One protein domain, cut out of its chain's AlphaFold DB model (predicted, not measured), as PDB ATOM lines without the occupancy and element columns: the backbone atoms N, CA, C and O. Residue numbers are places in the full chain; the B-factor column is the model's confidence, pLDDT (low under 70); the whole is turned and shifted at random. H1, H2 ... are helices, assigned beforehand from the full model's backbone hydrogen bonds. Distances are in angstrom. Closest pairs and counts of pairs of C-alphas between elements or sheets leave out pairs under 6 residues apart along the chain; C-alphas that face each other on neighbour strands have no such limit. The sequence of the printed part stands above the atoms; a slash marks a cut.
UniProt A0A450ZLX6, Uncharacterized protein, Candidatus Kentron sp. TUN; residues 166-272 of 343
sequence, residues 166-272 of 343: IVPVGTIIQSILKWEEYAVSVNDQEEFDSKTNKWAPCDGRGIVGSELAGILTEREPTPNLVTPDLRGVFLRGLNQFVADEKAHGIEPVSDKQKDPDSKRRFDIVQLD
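AT A GLANCE: This is residues 166 to 272 of the 343 residues of an uncharacterized protein of Candidatus Kentron sp. TUN (UniProt A0A450ZLX6). The model has little regular structure: it is mostly winding loops in two lobes, one holding two short helices, H1 and H2, with residues 186 to 210 looping between them, the other an open run of loop from about residue 234 to 272. Residues 243 to 249 stick out from this second lobe. The printed part has 107 residues with two named helices, H1 then H2, and no named strand; the class is all helix, though the helices hold only 16 residues. It is loose, with a radius of gyration of the C-alphas of 16.5 A, and spans 45 by 34 by 30 A.

IN THESE COORDINATES: H2, residues 211 to 219, runs 12.8 A from C-alpha 211 at (86.433, 22.601, 71.010) to C-alpha 219. H1, residues 179 to 185, begins at C-alpha 179 at (100.487, 33.056, 61.123) and runs 9.7 A.

HOW THE PARTS SIT: H2 and H1 are apart, joined by a long link of 25 residues. In both, every O i to N i+4 pair is within hydrogen-bond range.

THE WHOLE: The C-alphas farthest apart, of Glu 191 and Asp 255, are 44.8 A apart. The printed part has no cut. Residues 166 to 167 and 262 to 263 have pLDDT under 70.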
ATOM      1  N   ILE A 166      97.717  15.202  69.619       62.41
ATOM      2  CA  ILE A 166      97.093  15.739  70.829       62.41
ATOM      3  C   ILE A 166      97.500  17.211  70.907       62.41
ATOM      4  O   ILE A 166      98.676  17.529  71.100       62.41
ATOM      5  N   VAL A 167      96.537  18.106  70.704       66.38
ATOM      6  CA  VAL A 167      96.753  19.550  70.803       66.38
ATOM      7  C   VAL A 167      96.356  19.980  72.210       66.38
ATOM      8  O   VAL A 167      95.216  19.745  72.613       66.38
ATOM      9  N   PRO A 168      97.264  20.581  72.992       72.50
ATOM     10  CA  PRO A 168      96.914  21.045  74.322       72.50
ATOM     11  C   PRO A 168      95.902  22.195  74.217       72.50
ATOM     12  O   PRO A 168      96.196  23.264  73.680       72.50
ATOM     13  N   VAL A 169      94.696  21.975  74.738       74.88
ATOM     14  CA  VAL A 169      93.607  22.958  74.684       74.88
ATOM     15  C   VAL A 169      93.899  24.128  75.626       74.88
ATOM     16  O   VAL A 169      94.270  23.933  76.783       74.88
ATOM     17  N   GLY A 170      93.729  25.359  75.135       74.44
ATOM     18  CA  GLY A 170      93.896  26.580  75.934       74.44
ATOM     19  C   GLY A 170      95.349  26.957  76.249       74.44
ATOM     20  O   GLY A 170      95.588  27.776  77.133       74.44
ATOM     21  N   THR A 171      96.326  26.375  75.549       83.12
ATOM     22  CA  THR A 171      97.747  26.708  75.724       83.12
ATOM     23  C   THR A 171      98.179  27.824  74.779       83.12
ATOM     24  O   THR A 171      97.878  27.792  73.589       83.12
ATOM     25  N   ILE A 172      98.936  28.791  75.302       86.06
ATOM     26  CA  ILE A 172      99.549  29.860  74.508       86.06
ATOM     27  C   ILE A 172     101.000  29.478  74.207       86.06
ATOM     28  O   ILE A 172     101.782  29.224  75.123       86.06
ATOM     29  N   ILE A 173     101.367  29.477  72.925       86.44
ATOM     30  CA  ILE A 173     102.744  29.279  72.459       86.44
ATOM     31  C   ILE A 173     103.205  30.558  71.765       86.44
ATOM     32  O   ILE A 173     102.513  31.088  70.898       86.44
ATOM     33  N   GLN A 174     104.389  31.048  72.129       87.56
ATOM     34  CA  GLN A 174     105.003  32.177  71.438       87.56
ATOM     35  C   GLN A 174     105.722  31.691  70.176       87.56
ATOM     36  O   GLN A 174     106.580  30.812  70.243       87.56
ATOM     37  N   SER A 175     105.401  32.296  69.034       88.12
ATOM     38  CA  SER A 175     106.070  32.053  67.758       88.12
ATOM     39  C   SER A 175     106.709  33.338  67.242       88.12
ATOM     40  O   SER A 175     106.163  34.426  67.420       88.12
ATOM     41  N   ILE A 176     107.866  33.204  66.593       92.44
ATOM     42  CA  ILE A 176     108.500  34.285  65.819       92.44
ATOM     43  C   ILE A 176     108.025  34.312  64.357       92.44
ATOM     44  O   ILE A 176     108.347  35.247  63.630       92.44
ATOM     45  N   LEU A 177     107.310  33.269  63.924       92.88
ATOM     46  CA  LEU A 177     106.783  33.132  62.570       92.88
ATOM     47  C   LEU A 177     105.481  33.914  62.420       92.88
ATOM     48  O   LEU A 177     104.719  34.062  63.382       92.88
ATOM     49  N   LYS A 178     105.193  34.354  61.194       93.75
ATOM     50  CA  LYS A 178     103.854  34.846  60.845       93.75
ATOM     51  C   LYS A 178     102.837  33.710  60.925       93.75
ATOM     52  O   LYS A 178     103.214  32.539  60.933       93.75
ATOM     53  N   TRP A 179     101.550  34.052  60.988       93.19
ATOM     54  CA  TRP A 179     100.487  33.056  61.123       93.19
ATOM     55  C   TRP A 179     100.528  32.016  60.000       93.19
ATOM     56  O   TRP A 179     100.484  30.828  60.287       93.19
ATOM     57  N   GLU A 180     100.690  32.447  58.753       92.69
ATOM     58  CA  GLU A 180     100.689  31.573  57.579       92.69
ATOM     59  C   GLU A 180     101.861  30.578  57.639       92.69
ATOM     60  O   GLU A 180     101.687  29.371  57.490       92.69
ATOM     61  N   GLU A 181     103.057  31.074  57.965       91.75
ATOM     62  CA  GLU A 181     104.265  30.258  58.138       91.75
ATOM     63  C   GLU A 181     104.132  29.293  59.327       91.75
ATOM     64  O   GLU A 181     104.536  28.129  59.245       91.75
ATOM     65  N   TYR A 182     103.554  29.766  60.436       92.81
ATOM     66  CA  TYR A 182     103.313  28.956  61.623       92.81
ATOM     67  C   TYR A 182     102.305  27.841  61.337       92.81
ATOM     68  O   TYR A 182     102.622  26.683  61.602       92.81
ATOM     69  N   ALA A 183     101.145  28.167  60.762       90.75
ATOM     70  CA  ALA A 183     100.088  27.222  60.422       90.75
ATOM     71  C   ALA A 183     100.631  26.088  59.545       90.75
ATOM     72  O   ALA A 183     100.506  24.918  59.907       90.75
ATOM     73  N   VAL A 184     101.372  26.414  58.481       84.94
ATOM     74  CA  VAL A 184     102.040  25.410  57.637       84.94
ATOM     75  C   VAL A 184     103.020  24.558  58.451       84.94
ATOM     76  O   VAL A 184     103.019  23.330  58.335       84.94
ATOM     77  N   SER A 185     103.835  25.173  59.318       84.62
ATOM     78  CA  SER A 185     104.832  24.452  60.127       84.62
ATOM     79  C   SER A 185     104.216  23.440  61.105       84.62
ATOM     80  O   SER A 185     104.809  22.387  61.362       84.62
ATOM     81  N   VAL A 186     103.008  23.718  61.607       84.12
ATOM     82  CA  VAL A 186     102.269  22.840  62.529       84.12
ATOM     83  C   VAL A 186     101.217  21.981  61.822       84.12
ATOM     84  O   VAL A 186     100.487  21.247  62.488       84.12
ATOM     85  N   ASN A 187     101.206  21.982  60.483       82.19
ATOM     86  CA  ASN A 187     100.257  21.248  59.643       82.19
ATOM     87  C   ASN A 187      98.797  21.627  59.945       82.19
ATOM     88  O   ASN A 187      97.946  20.763  60.174       82.19
ATOM     89  N   ASP A 188      98.550  22.928  59.971       87.62
ATOM     90  CA  ASP A 188      97.246  23.561  60.103       87.62
ATOM     91  C   ASP A 188      96.902  24.353  58.828       87.62
ATOM     92  O   ASP A 188      97.748  24.522  57.946       87.62
ATOM     93  N   GLN A 189      95.657  24.809  58.703       87.50
ATOM     94  CA  GLN A 189      95.209  25.590  57.546       87.50
ATOM     95  C   GLN A 189      95.734  27.029  57.616       87.50
ATOM     96  O   GLN A 189      95.645  27.672  58.663       87.50
ATOM     97  N   GLU A 190      96.256  27.542  56.499       89.12
ATOM     98  CA  GLU A 190      96.737  28.929  56.400       89.12
ATOM     99  C   GLU A 190      95.608  29.937  56.644       89.12
ATOM    100  O   GLU A 190      95.761  30.881  57.420       89.12
ATOM    101  N   GLU A 191      94.457  29.724  56.007       93.44
ATOM    102  CA  GLU A 191      93.255  30.498  56.291       93.44
ATOM    103  C   GLU A 191      92.634  29.994  57.594       93.44
ATOM    104  O   GLU A 191      92.381  28.803  57.761       93.44
ATOM    105  N   PHE A 192      92.423  30.913  58.534       94.06
ATOM    106  CA  PHE A 192      91.888  30.565  59.839       94.06
ATOM    107  C   PHE A 192      90.375  30.317  59.778       94.06
ATOM    108  O   PHE A 192      89.601  31.232  59.496       94.06
ATOM    109  N   ASP A 193      89.967  29.115  60.167       94.56
ATOM    110  CA  ASP A 193      88.604  28.712  60.497       94.56
ATOM    111  C   ASP A 193      88.607  28.021  61.869       94.56
ATOM    112  O   ASP A 193      89.228  26.977  62.075       94.56
ATOM    113  N   SER A 194      87.863  28.582  62.821       93.00
ATOM    114  CA  SER A 194      87.775  28.080  64.194       93.00
ATOM    115  C   SER A 194      87.233  26.653  64.323       93.00
ATOM    116  O   SER A 194      87.393  26.051  65.382       93.00
ATOM    117  N   LYS A 195      86.581  26.104  63.293       91.25
ATOM    118  CA  LYS A 195      86.054  24.730  63.296       91.25
ATOM    119  C   LYS A 195      87.083  23.687  62.888       91.25
ATOM    120  O   LYS A 195      86.926  22.519  63.230       91.25
ATOM    121  N   THR A 196      88.083  24.086  62.109       88.75
ATOM    122  CA  THR A 196      89.054  23.159  61.516       88.75
ATOM    123  C   THR A 196      90.464  23.394  62.017       88.75
ATOM    124  O   THR A 196      91.241  22.441  62.093       88.75
ATOM    125  N   ASN A 197      90.802  24.638  62.358       90.81
ATOM    126  CA  ASN A 197      92.124  24.976  62.841       90.81
ATOM    127  C   ASN A 197      92.344  24.494  64.268       90.81
ATOM    128  O   ASN A 197      91.500  24.641  65.153       90.81
ATOM    129  N   LYS A 198      93.539  23.956  64.485       88.44
ATOM    130  CA  LYS A 198      94.016  23.488  65.789       88.44
ATOM    131  C   LYS A 198      94.581  24.636  66.616       88.44
ATOM    132  O   LYS A 198      94.527  24.597  67.842       88.44
ATOM    133  N   TRP A 199      95.116  25.650  65.943       91.56
ATOM    134  CA  TRP A 199      95.705  26.832  66.553       91.56
ATOM    135  C   TRP A 199      94.960  28.095  66.129       91.56
ATOM    136  O   TRP A 199      94.337  28.156  65.074       91.56
ATOM    137  N   ALA A 200      95.040  29.129  66.959       93.38
ATOM    138  CA  ALA A 200      94.462  30.431  66.665       93.38
ATOM    139  C   ALA A 200      95.421  31.533  67.140       93.38
ATOM    140  O   ALA A 200      95.953  31.432  68.250       93.38
ATOM    141  N   PRO A 201      95.641  32.599  66.353       93.81
ATOM    142  CA  PRO A 201      96.370  33.771  66.816       93.81
ATOM    143  C   PRO A 201      95.704  34.430  68.024       93.81
ATOM    144  O   PRO A 201      94.480  34.565  68.092       93.81
ATOM    145  N   CYS A 202      96.527  34.893  68.961       93.56
ATOM    146  CA  CYS A 202      96.084  35.699  70.095       93.56
ATOM    147  C   CYS A 202      95.921  37.174  69.690       93.56
ATOM    148  O   CYS A 202      96.703  38.030  70.108       93.56
ATOM    149  N   ASP A 203      94.941  37.464  68.837       93.94
ATOM    150  CA  ASP A 203      94.652  38.803  68.306       93.94
ATOM    151  C   ASP A 203      93.187  39.242  68.475       93.94
ATOM    152  O   ASP A 203      92.770  40.229  67.864       93.94
ATOM    153  N   GLY A 204      92.411  38.529  69.300       93.50
ATOM    154  CA  GLY A 204      91.014  38.866  69.583       93.50
ATOM    155  C   GLY A 204      89.990  38.254  68.624       93.50
ATOM    156  O   GLY A 204      88.811  38.604  68.696       93.50
ATOM    157  N   ARG A 205      90.397  37.380  67.694       94.75
ATOM    158  CA  ARG A 205      89.475  36.772  66.721       94.75
ATOM    159  C   ARG A 205      88.513  35.766  67.359       94.75
ATOM    160  O   ARG A 205      88.814  35.147  68.376       94.75
ATOM    161  N   GLY A 206      87.353  35.571  66.730       96.06
ATOM    162  CA  GLY A 206      86.324  34.638  67.198       96.06
ATOM    163  C   GLY A 206      86.734  33.167  67.089       96.06
ATOM    164  O   GLY A 206      87.398  32.772  66.136       96.06
ATOM    165  N   ILE A 207      86.290  32.353  68.051       95.44
ATOM    166  CA  ILE A 207      86.574  30.906  68.117       95.44
ATOM    167  C   ILE A 207      85.307  30.039  68.144       95.44
ATOM    168  O   ILE A 207      85.342  28.882  68.562       95.44
ATOM    169  N   VAL A 208      84.166  30.589  67.722       95.38
ATOM    170  CA  VAL A 208      82.875  29.885  67.721       95.38
ATOM    171  C   VAL A 208      82.972  28.592  66.905       95.38
ATOM    172  O   VAL A 208      83.440  28.593  65.769       95.38
ATOM    173  N   GLY A 209      82.511  27.484  67.484       89.25
ATOM    174  CA  GLY A 209      82.570  26.162  66.855       89.25
ATOM    175  C   GLY A 209      83.871  25.390  67.084       89.25
ATOM    176  O   GLY A 209      83.933  24.237  66.674       89.25
ATOM    177  N   SER A 210      84.867  25.977  67.757       90.44
ATOM    178  CA  SER A 210      86.035  25.232  68.242       90.44
ATOM    179  C   SER A 210      85.697  24.386  69.475       90.44
ATOM    180  O   SER A 210      84.747  24.679  70.208       90.44
ATOM    181  N   GLU A 211      86.528  23.386  69.769       85.75
ATOM    182  CA  GLU A 211      86.433  22.601  71.010       85.75
ATOM    183  C   GLU A 211      86.575  23.480  72.263       85.75
ATOM    184  O   GLU A 211      85.832  23.319  73.233       85.75
ATOM    185  N   LEU A 212      87.478  24.471  72.225       87.44
ATOM    186  CA  LEU A 212      87.659  25.430  73.317       87.44
ATOM    187  C   LEU A 212      86.374  26.228  73.577       87.44
ATOM    188  O   LEU A 212      85.993  26.418  74.731       87.44
ATOM    189  N   ALA A 213      85.679  26.661  72.523       91.12
ATOM    190  CA  ALA A 213      84.401  27.354  72.661       91.12
ATOM    191  C   ALA A 213      83.324  26.467  73.308       91.12
ATOM    192  O   ALA A 213      82.541  26.972  74.114       91.12
ATOM    193  N   GLY A 214      83.309  25.164  73.008       88.62
ATOM    194  CA  GLY A 214      82.441  24.193  73.681       88.62
ATOM    195  C   GLY A 214      82.692  24.159  75.190       88.62
ATOM    196  O   GLY A 214      81.777  24.398  75.976       88.62
ATOM    197  N   ILE A 215      83.957  23.995  75.589       87.56
ATOM    198  CA  ILE A 215      84.368  23.957  77.004       87.56
ATOM    199  C   ILE A 215      84.020  25.263  77.736       87.56
ATOM    200  O   ILE A 215      83.554  25.230  78.875       87.56
ATOM    201  N   LEU A 216      84.251  26.422  77.112       88.50
ATOM    202  CA  LEU A 216      83.932  27.717  77.725       88.50
ATOM    203  C   LEU A 216      82.422  27.904  77.905       88.50
ATOM    204  O   LEU A 216      81.992  28.399  78.943       88.50
ATOM    205  N   THR A 217      81.620  27.459  76.935       91.00
ATOM    206  CA  THR A 217      80.152  27.553  76.992       91.00
ATOM    207  C   THR A 217      79.551  26.682  78.092       91.00
ATOM    208  O   THR A 217      78.564  27.069  78.709       91.00
ATOM    209  N   GLU A 218      80.152  25.531  78.389       88.69
ATOM    210  CA  GLU A 218      79.729  24.686  79.513       88.69
ATOM    211  C   GLU A 218      80.079  25.295  80.878       88.69
ATOM    212  O   GLU A 218      79.375  25.071  81.865       88.69
ATOM    213  N   ARG A 219      81.179  26.054  80.954       84.44
ATOM    214  CA  ARG A 219      81.706  26.604  82.211       84.44
ATOM    215  C   ARG A 219      81.112  27.951  82.589       84.44
ATOM    216  O   ARG A 219      80.982  28.237  83.779       84.44
ATOM    217  N   GLU A 220      80.796  28.789  81.608       84.62
ATOM    218  CA  GLU A 220      80.412  30.180  81.833       84.62
ATOM    219  C   GLU A 220      79.016  30.478  81.264       84.62
ATOM    220  O   GLU A 220      78.744  30.152  80.113       84.62
ATOM    221  N   PRO A 221      78.126  31.156  82.018       81.56
ATOM    222  CA  PRO A 221      76.789  31.514  81.528       81.56
ATOM    223  C   PRO A 221      76.799  32.455  80.314       81.56
ATOM    224  O   PRO A 221      75.851  32.482  79.533       81.56
ATOM    225  N   THR A 222      77.853  33.263  80.189       84.38
ATOM    226  CA  THR A 222      78.051  34.242  79.113       84.38
ATOM    227  C   THR A 222      79.524  34.219  78.696       84.38
ATOM    228  O   THR A 222      80.278  35.109  79.103       84.38
ATOM    229  N   PRO A 223      79.962  33.183  77.959       87.19
ATOM    230  CA  PRO A 223      81.369  32.993  77.634       87.19
ATOM    231  C   PRO A 223      81.830  34.031  76.609       87.19
ATOM    232  O   PRO A 223      81.117  34.351  75.653       87.19
ATOM    233  N   ASN A 224      83.059  34.517  76.764       87.56
ATOM    234  CA  ASN A 224      83.706  35.304  75.722       87.56
ATOM    235  C   ASN A 224      84.357  34.362  74.696       87.56
ATOM    236  O   ASN A 224      85.407  33.779  74.952       87.56
ATOM    237  N   LEU A 225      83.720  34.180  73.537       94.12
ATOM    238  CA  LEU A 225      84.132  33.204  72.517       94.12
ATOM    239  C   LEU A 225      85.129  33.787  71.507       94.12
ATOM    240  O   LEU A 225      84.947  33.679  70.290       94.12
ATOM    241  N   VAL A 226      86.195  34.394  72.022       94.06
ATOM    242  CA  VAL A 226      87.304  34.958  71.240       94.06
ATOM    243  C   VAL A 226      88.646  34.509  71.815       94.06
ATOM    244  O   VAL A 226      88.735  34.138  72.985       94.06
ATOM    245  N   THR A 227      89.705  34.543  71.008       92.38
ATOM    246  CA  THR A 227      91.068  34.418  71.534       92.38
ATOM    247  C   THR A 227      91.442  35.662  72.347       92.38
ATOM    248  O   THR A 227      90.945  36.751  72.063       92.38
ATOM    249  N   PRO A 228      92.339  35.557  73.342       91.00
ATOM    250  CA  PRO A 228      92.918  36.742  73.972       91.00
ATOM    251  C   PRO A 228      93.651  37.601  72.932       91.00
ATOM    252  O   PRO A 228      94.314  37.044  72.062       91.00
ATOM    253  N   ASP A 229      93.597  38.930  73.033       92.75
ATOM    254  CA  ASP A 229      94.466  39.814  72.244       92.75
ATOM    255  C   ASP A 229      95.744  40.112  73.030       92.75
ATOM    256  O   ASP A 229      95.725  40.841  74.024       92.75
ATOM    257  N   LEU A 230      96.856  39.513  72.601       91.75
ATOM    258  CA  LEU A 230      98.148  39.624  73.277       91.75
ATOM    259  C   LEU A 230      99.154  40.506  72.526       91.75
ATOM    260  O   LEU A 230     100.353  40.500  72.825       91.75
ATOM    261  N   ARG A 231      98.705  41.286  71.541       90.50
ATOM    262  CA  ARG A 231      99.594  42.190  70.804       90.50
ATOM    263  C   ARG A 231     100.072  43.313  71.723       90.50
ATOM    264  O   ARG A 231      99.288  44.110  72.222       90.50
ATOM    265  N   GLY A 232     101.386  43.383  71.932       89.75
ATOM    266  CA  GLY A 232     102.012  44.420  72.756       89.75
ATOM    267  C   GLY A 232     101.855  44.231  74.269       89.75
ATOM    268  O   GLY A 232     102.195  45.146  75.016       89.75
ATOM    269  N   VAL A 233     101.382  43.069  74.736       90.00
ATOM    270  CA  VAL A 233     101.255  42.775  76.173       90.00
ATOM    271  C   VAL A 233     102.260  41.716  76.613       90.00
ATOM    272  O   VAL A 233     102.605  40.801  75.864       90.00
ATOM    273  N   PHE A 234     102.720  41.820  77.857       87.56
ATOM    274  CA  PHE A 234     103.508  40.769  78.492       87.56
ATOM    275  C   PHE A 234     102.598  39.803  79.248       87.56
ATOM    276  O   PHE A 234     101.650  40.215  79.915       87.56
ATOM    277  N   LEU A 235     102.930  38.514  79.185       86.88
ATOM    278  CA  LEU A 235     102.301  37.488  80.008       86.88
ATOM    279  C   LEU A 235     103.047  37.335  81.331       86.88
ATOM    280  O   LEU A 235     104.273  37.442  81.392       86.88
ATOM    281  N   ARG A 236     102.299  37.034  82.391       82.50
ATOM    282  CA  ARG A 236     102.857  36.689  83.700       82.50
ATOM    283  C   ARG A 236     102.056  35.569  84.351       82.50
ATOM    284  O   ARG A 236     100.843  35.498  84.182       82.50
ATOM    285  N   GLY A 237     102.732  34.722  85.123       82.38
ATOM    286  CA  GLY A 237     102.069  33.716  85.952       82.38
ATOM    287  C   GLY A 237     101.388  34.333  87.178       82.38
ATOM    288  O   GLY A 237     101.806  35.386  87.662       82.38
ATOM    289  N   LEU A 238     100.375  33.649  87.720       83.19
ATOM    290  CA  LEU A 238      99.637  34.055  88.928       83.19
ATOM    291  C   LEU A 238     100.321  33.618  90.240       83.19
ATOM    292  O   LEU A 238      99.683  33.566  91.287       83.19
ATOM    293  N   ASN A 239     101.615  33.278  90.188       82.88
ATOM    294  CA  ASN A 239     102.396  32.636  91.260       82.88
ATOM    295  C   ASN A 239     101.871  31.284  91.767       82.88
ATOM    296  O   ASN A 239     102.430  30.760  92.727       82.88
ATOM    297  N   GLN A 240     100.794  30.776  91.178       76.50
ATOM    298  CA  GLN A 240     100.141  29.537  91.556       76.50
ATOM    299  C   GLN A 240      99.638  28.855  90.287       76.50
ATOM    300  O   GLN A 240      99.004  29.493  89.441       76.50
ATOM    301  N   PHE A 241      99.932  27.569  90.159       76.31
ATOM    302  CA  PHE A 241      99.494  26.715  89.066       76.31
ATOM    303  C   PHE A 241      98.200  25.963  89.414       76.31
ATOM    304  O   PHE A 241      97.299  25.880  88.583       76.31
ATOM    305  N   VAL A 242      98.065  25.466  90.653       76.19
ATOM    306  CA  VAL A 242      96.885  24.719  91.140       76.19
ATOM    307  C   VAL A 242      96.497  25.115  92.566       76.19
ATOM    308  O   VAL A 242      97.338  25.553  93.345       76.19
ATOM    309  N   ALA A 243      95.223  24.937  92.934       70.75
ATOM    310  CA  ALA A 243      94.675  25.363  94.230       70.75
ATOM    311  C   ALA A 243      95.327  24.687  95.466       70.75
ATOM    312  O   ALA A 243      95.164  25.196  96.573       70.75
ATOM    313  N   ASP A 244      96.101  23.608  95.283       75.31
ATOM    314  CA  ASP A 244      96.811  22.878  96.344       75.31
ATOM    315  C   ASP A 244      98.193  22.369  95.882       75.31
ATOM    316  O   ASP A 244      98.471  21.174  95.809       75.31
ATOM    317  N   GLU A 245      99.089  23.294  95.528       79.56
ATOM    318  CA  GLU A 245     100.462  22.970  95.097       79.56
ATOM    319  C   GLU A 245     101.212  22.078  96.098       79.56
ATOM    320  O   GLU A 245     101.974  21.194  95.703       79.56
ATOM    321  N   LYS A 246     100.931  22.243  97.395       79.12
ATOM    322  CA  LYS A 246     101.589  21.494  98.464       79.12
ATOM    323  C   LYS A 246     101.225  20.010  98.444       79.12
ATOM    324  O   LYS A 246     102.115  19.186  98.646       79.12
ATOM    325  N   ALA A 247      99.967  19.654  98.177       81.75
ATOM    326  CA  ALA A 247      99.570  18.253  98.014       81.75
ATOM    327  C   ALA A 247     100.232  17.586  96.797       81.75
ATOM    328  O   ALA A 247     100.424  16.372  96.792       81.75
ATOM    329  N   HIS A 248     100.643  18.378  95.804       78.69
ATOM    330  CA  HIS A 248     101.360  17.914  94.616       78.69
ATOM    331  C   HIS A 248     102.892  17.992  94.741       78.69
ATOM    332  O   HIS A 248     103.594  17.721  93.769       78.69
ATOM    333  N   GLY A 249     103.423  18.347  95.918       83.50
ATOM    334  CA  GLY A 249     104.867  18.481  96.138       83.50
ATOM    335  C   GLY A 249     105.508  19.650  95.382       83.50
ATOM    336  O   GLY A 249     106.721  19.657  95.186       83.50
ATOM    337  N   ILE A 250     104.709  20.626  94.946       83.12
ATOM    338  CA  ILE A 250     105.174  21.821  94.245       83.12
ATOM    339  C   ILE A 250     105.514  22.879  95.297       83.12
ATOM    340  O   ILE A 250     104.671  23.266  96.112       83.12
ATOM    341  N   GLU A 251     106.767  23.327  95.303       84.12
ATOM    342  CA  GLU A 251     107.202  24.398  96.194       84.12
ATOM    343  C   GLU A 251     106.644  25.752  95.730       84.12
ATOM    344  O   GLU A 251     106.630  26.038  94.530       84.12
ATOM    345  N   PRO A 252     106.204  26.615  96.663       81.00
ATOM    346  CA  PRO A 252     105.700  27.933  96.308       81.00
ATOM    347  C   PRO A 252     106.805  28.794  95.690       81.00
ATOM    348  O   PRO A 252     107.967  28.740  96.100       81.00
ATOM    349  N   VAL A 253     106.423  29.662  94.749       83.56
ATOM    350  CA  VAL A 253     107.340  30.655  94.168       83.56
ATOM    351  C   VAL A 253     107.960  31.504  95.281       83.56
ATOM    352  O   VAL A 253     107.247  32.029  96.139       83.56
ATOM    353  N   SER A 254     109.287  31.656  95.251       85.38
ATOM    354  CA  SER A 254     110.027  32.405  96.270       85.38
ATOM    355  C   SER A 254     109.563  33.864  96.375       85.38
ATOM    356  O   SER A 254     109.274  34.498  95.361       85.38
ATOM    357  N   ASP A 255     109.584  34.447  97.577       84.06
ATOM    358  CA  ASP A 255     109.136  35.834  97.815       84.06
ATOM    359  C   ASP A 255     109.893  36.889  96.987       84.06
ATOM    360  O   ASP A 255     109.389  37.983  96.756       84.06
ATOM    361  N   LYS A 256     111.105  36.569  96.514       85.50
ATOM    362  CA  LYS A 256     111.902  37.454  95.646       85.50
ATOM    363  C   LYS A 256     111.408  37.488  94.198       85.50
ATOM    364  O   LYS A 256     111.737  38.422  93.475       85.50
ATOM    365  N   GLN A 257     110.699  36.450  93.766       83.62
ATOM    366  CA  GLN A 257     110.197  36.286  92.398       83.62
ATOM    367  C   GLN A 257     108.680  36.453  92.320       83.62
ATOM    368  O   GLN A 257     108.153  36.851  91.282       83.62
ATOM    369  N   LYS A 258     107.985  36.127  93.409       84.75
ATOM    370  CA  LYS A 258     106.535  36.154  93.518       84.75
ATOM    371  C   LYS A 258     105.997  37.565  93.279       84.75
ATOM    372  O   LYS A 258     106.542  38.540  93.790       84.75
ATOM    373  N   ASP A 259     104.890  37.674  92.543       79.56
ATOM    374  CA  ASP A 259     104.123  38.922  92.482       79.56
ATOM    375  C   ASP A 259     103.733  39.355  93.903       79.56
ATOM    376  O   ASP A 259     103.047  38.586  94.588       79.56
ATOM    377  N   PRO A 260     104.128  40.561  94.349       75.69
ATOM    378  CA  PRO A 260     103.747  41.061  95.665       75.69
ATOM    379  C   PRO A 260     102.230  41.229  95.819       75.69
ATOM    380  O   PRO A 260     101.732  41.238  96.944       75.69
ATOM    381  N   ASP A 261     101.483  41.330  94.714       71.75
ATOM    382  CA  ASP A 261     100.022  41.365  94.730       71.75
ATOM    383  C   ASP A 261      99.434  39.973  94.439       71.75
ATOM    384  O   ASP A 261      99.260  39.563  93.292       71.75
ATOM    385  N   SER A 262      99.149  39.214  95.499       65.06
ATOM    386  CA  SER A 262      98.733  37.807  95.422       65.06
ATOM    387  C   SER A 262      97.247  37.581  95.118       65.06
ATOM    388  O   SER A 262      96.806  36.435  95.085       65.06
ATOM    389  N   LYS A 263      96.454  38.640  94.908       67.62
ATOM    390  CA  LYS A 263      94.990  38.541  94.722       67.62
ATOM    391  C   LYS A 263      94.537  38.674  93.269       67.62
ATOM    392  O   LYS A 263      93.358  38.927  93.010       67.62
ATOM    393  N   ARG A 264      95.452  38.536  92.313       74.12
ATOM    394  CA  ARG A 264      95.117  38.670  90.893       74.12
ATOM    395  C   ARG A 264      94.312  37.475  90.400       74.12
ATOM    396  O   ARG A 264      94.538  36.339  90.802       74.12
ATOM    397  N   ARG A 265      93.378  37.757  89.496       73.56
ATOM    398  CA  ARG A 265      92.650  36.744  88.732       73.56
ATOM    399  C   ARG A 265      93.301  36.582  87.363       73.56
ATOM    400  O   ARG A 265      93.973  37.497  86.886       73.56
ATOM    401  N   PHE A 266      93.075  35.428  86.743       71.75
ATOM    402  CA  PHE A 266      93.337  35.248  85.318       71.75
ATOM    403  C   PHE A 266      92.561  36.304  84.508       71.75
ATOM    404  O   PHE A 266      91.508  36.756  84.960       71.75
ATOM    405  N   ASP A 267      93.104  36.704  83.354       71.38
ATOM    406  CA  ASP A 267      92.488  37.657  82.409       71.38
ATOM    407  C   ASP A 267      92.420  39.141  82.853       71.38
ATOM    408  O   ASP A 267      91.611  39.929  82.372       71.38
ATOM    409  N   ILE A 268      93.291  39.571  83.776       79.00
ATOM    410  CA  ILE A 268      93.419  40.994  84.147       79.00
ATOM    411  C   ILE A 268      94.670  41.607  83.506       79.00
ATOM    412  O   ILE A 268      95.790  41.168  83.769       79.00
ATOM    413  N   VAL A 269      94.490  42.691  82.743       82.56
ATOM    414  CA  VAL A 269      95.592  43.497  82.191       82.56
ATOM    415  C   VAL A 269      96.154  44.438  83.258       82.56
ATOM    416  O   VAL A 269      95.430  45.225  83.871       82.56
ATOM    417  N   GLN A 270      97.470  44.382  83.461       83.25
ATOM    418  CA  GLN A 270      98.193  45.327  84.306       83.25
ATOM    419  C   GLN A 270      98.796  46.443  83.446       83.25
ATOM    420  O   GLN A 270      99.522  46.169  82.496       83.25
ATOM    421  N   LEU A 271      98.540  47.697  83.829       82.50
ATOM    422  CA  LEU A 271      99.213  48.850  83.229       82.50
ATOM    423  C   LEU A 271     100.689  48.897  83.634       82.50
ATOM    424  O   LEU A 271     101.067  48.453  84.724       82.50
ATOM    425  N   ASP A 272     101.515  49.479  82.773       81.62
ATOM    426  CA  ASP A 272     102.916  49.721  83.074       81.62
ATOM    427  C   ASP A 272     103.058  50.601  84.326       81.62
ATOM    428  O   ASP A 272     102.332  51.570  84.552       81.62
TER     429      ASP A 272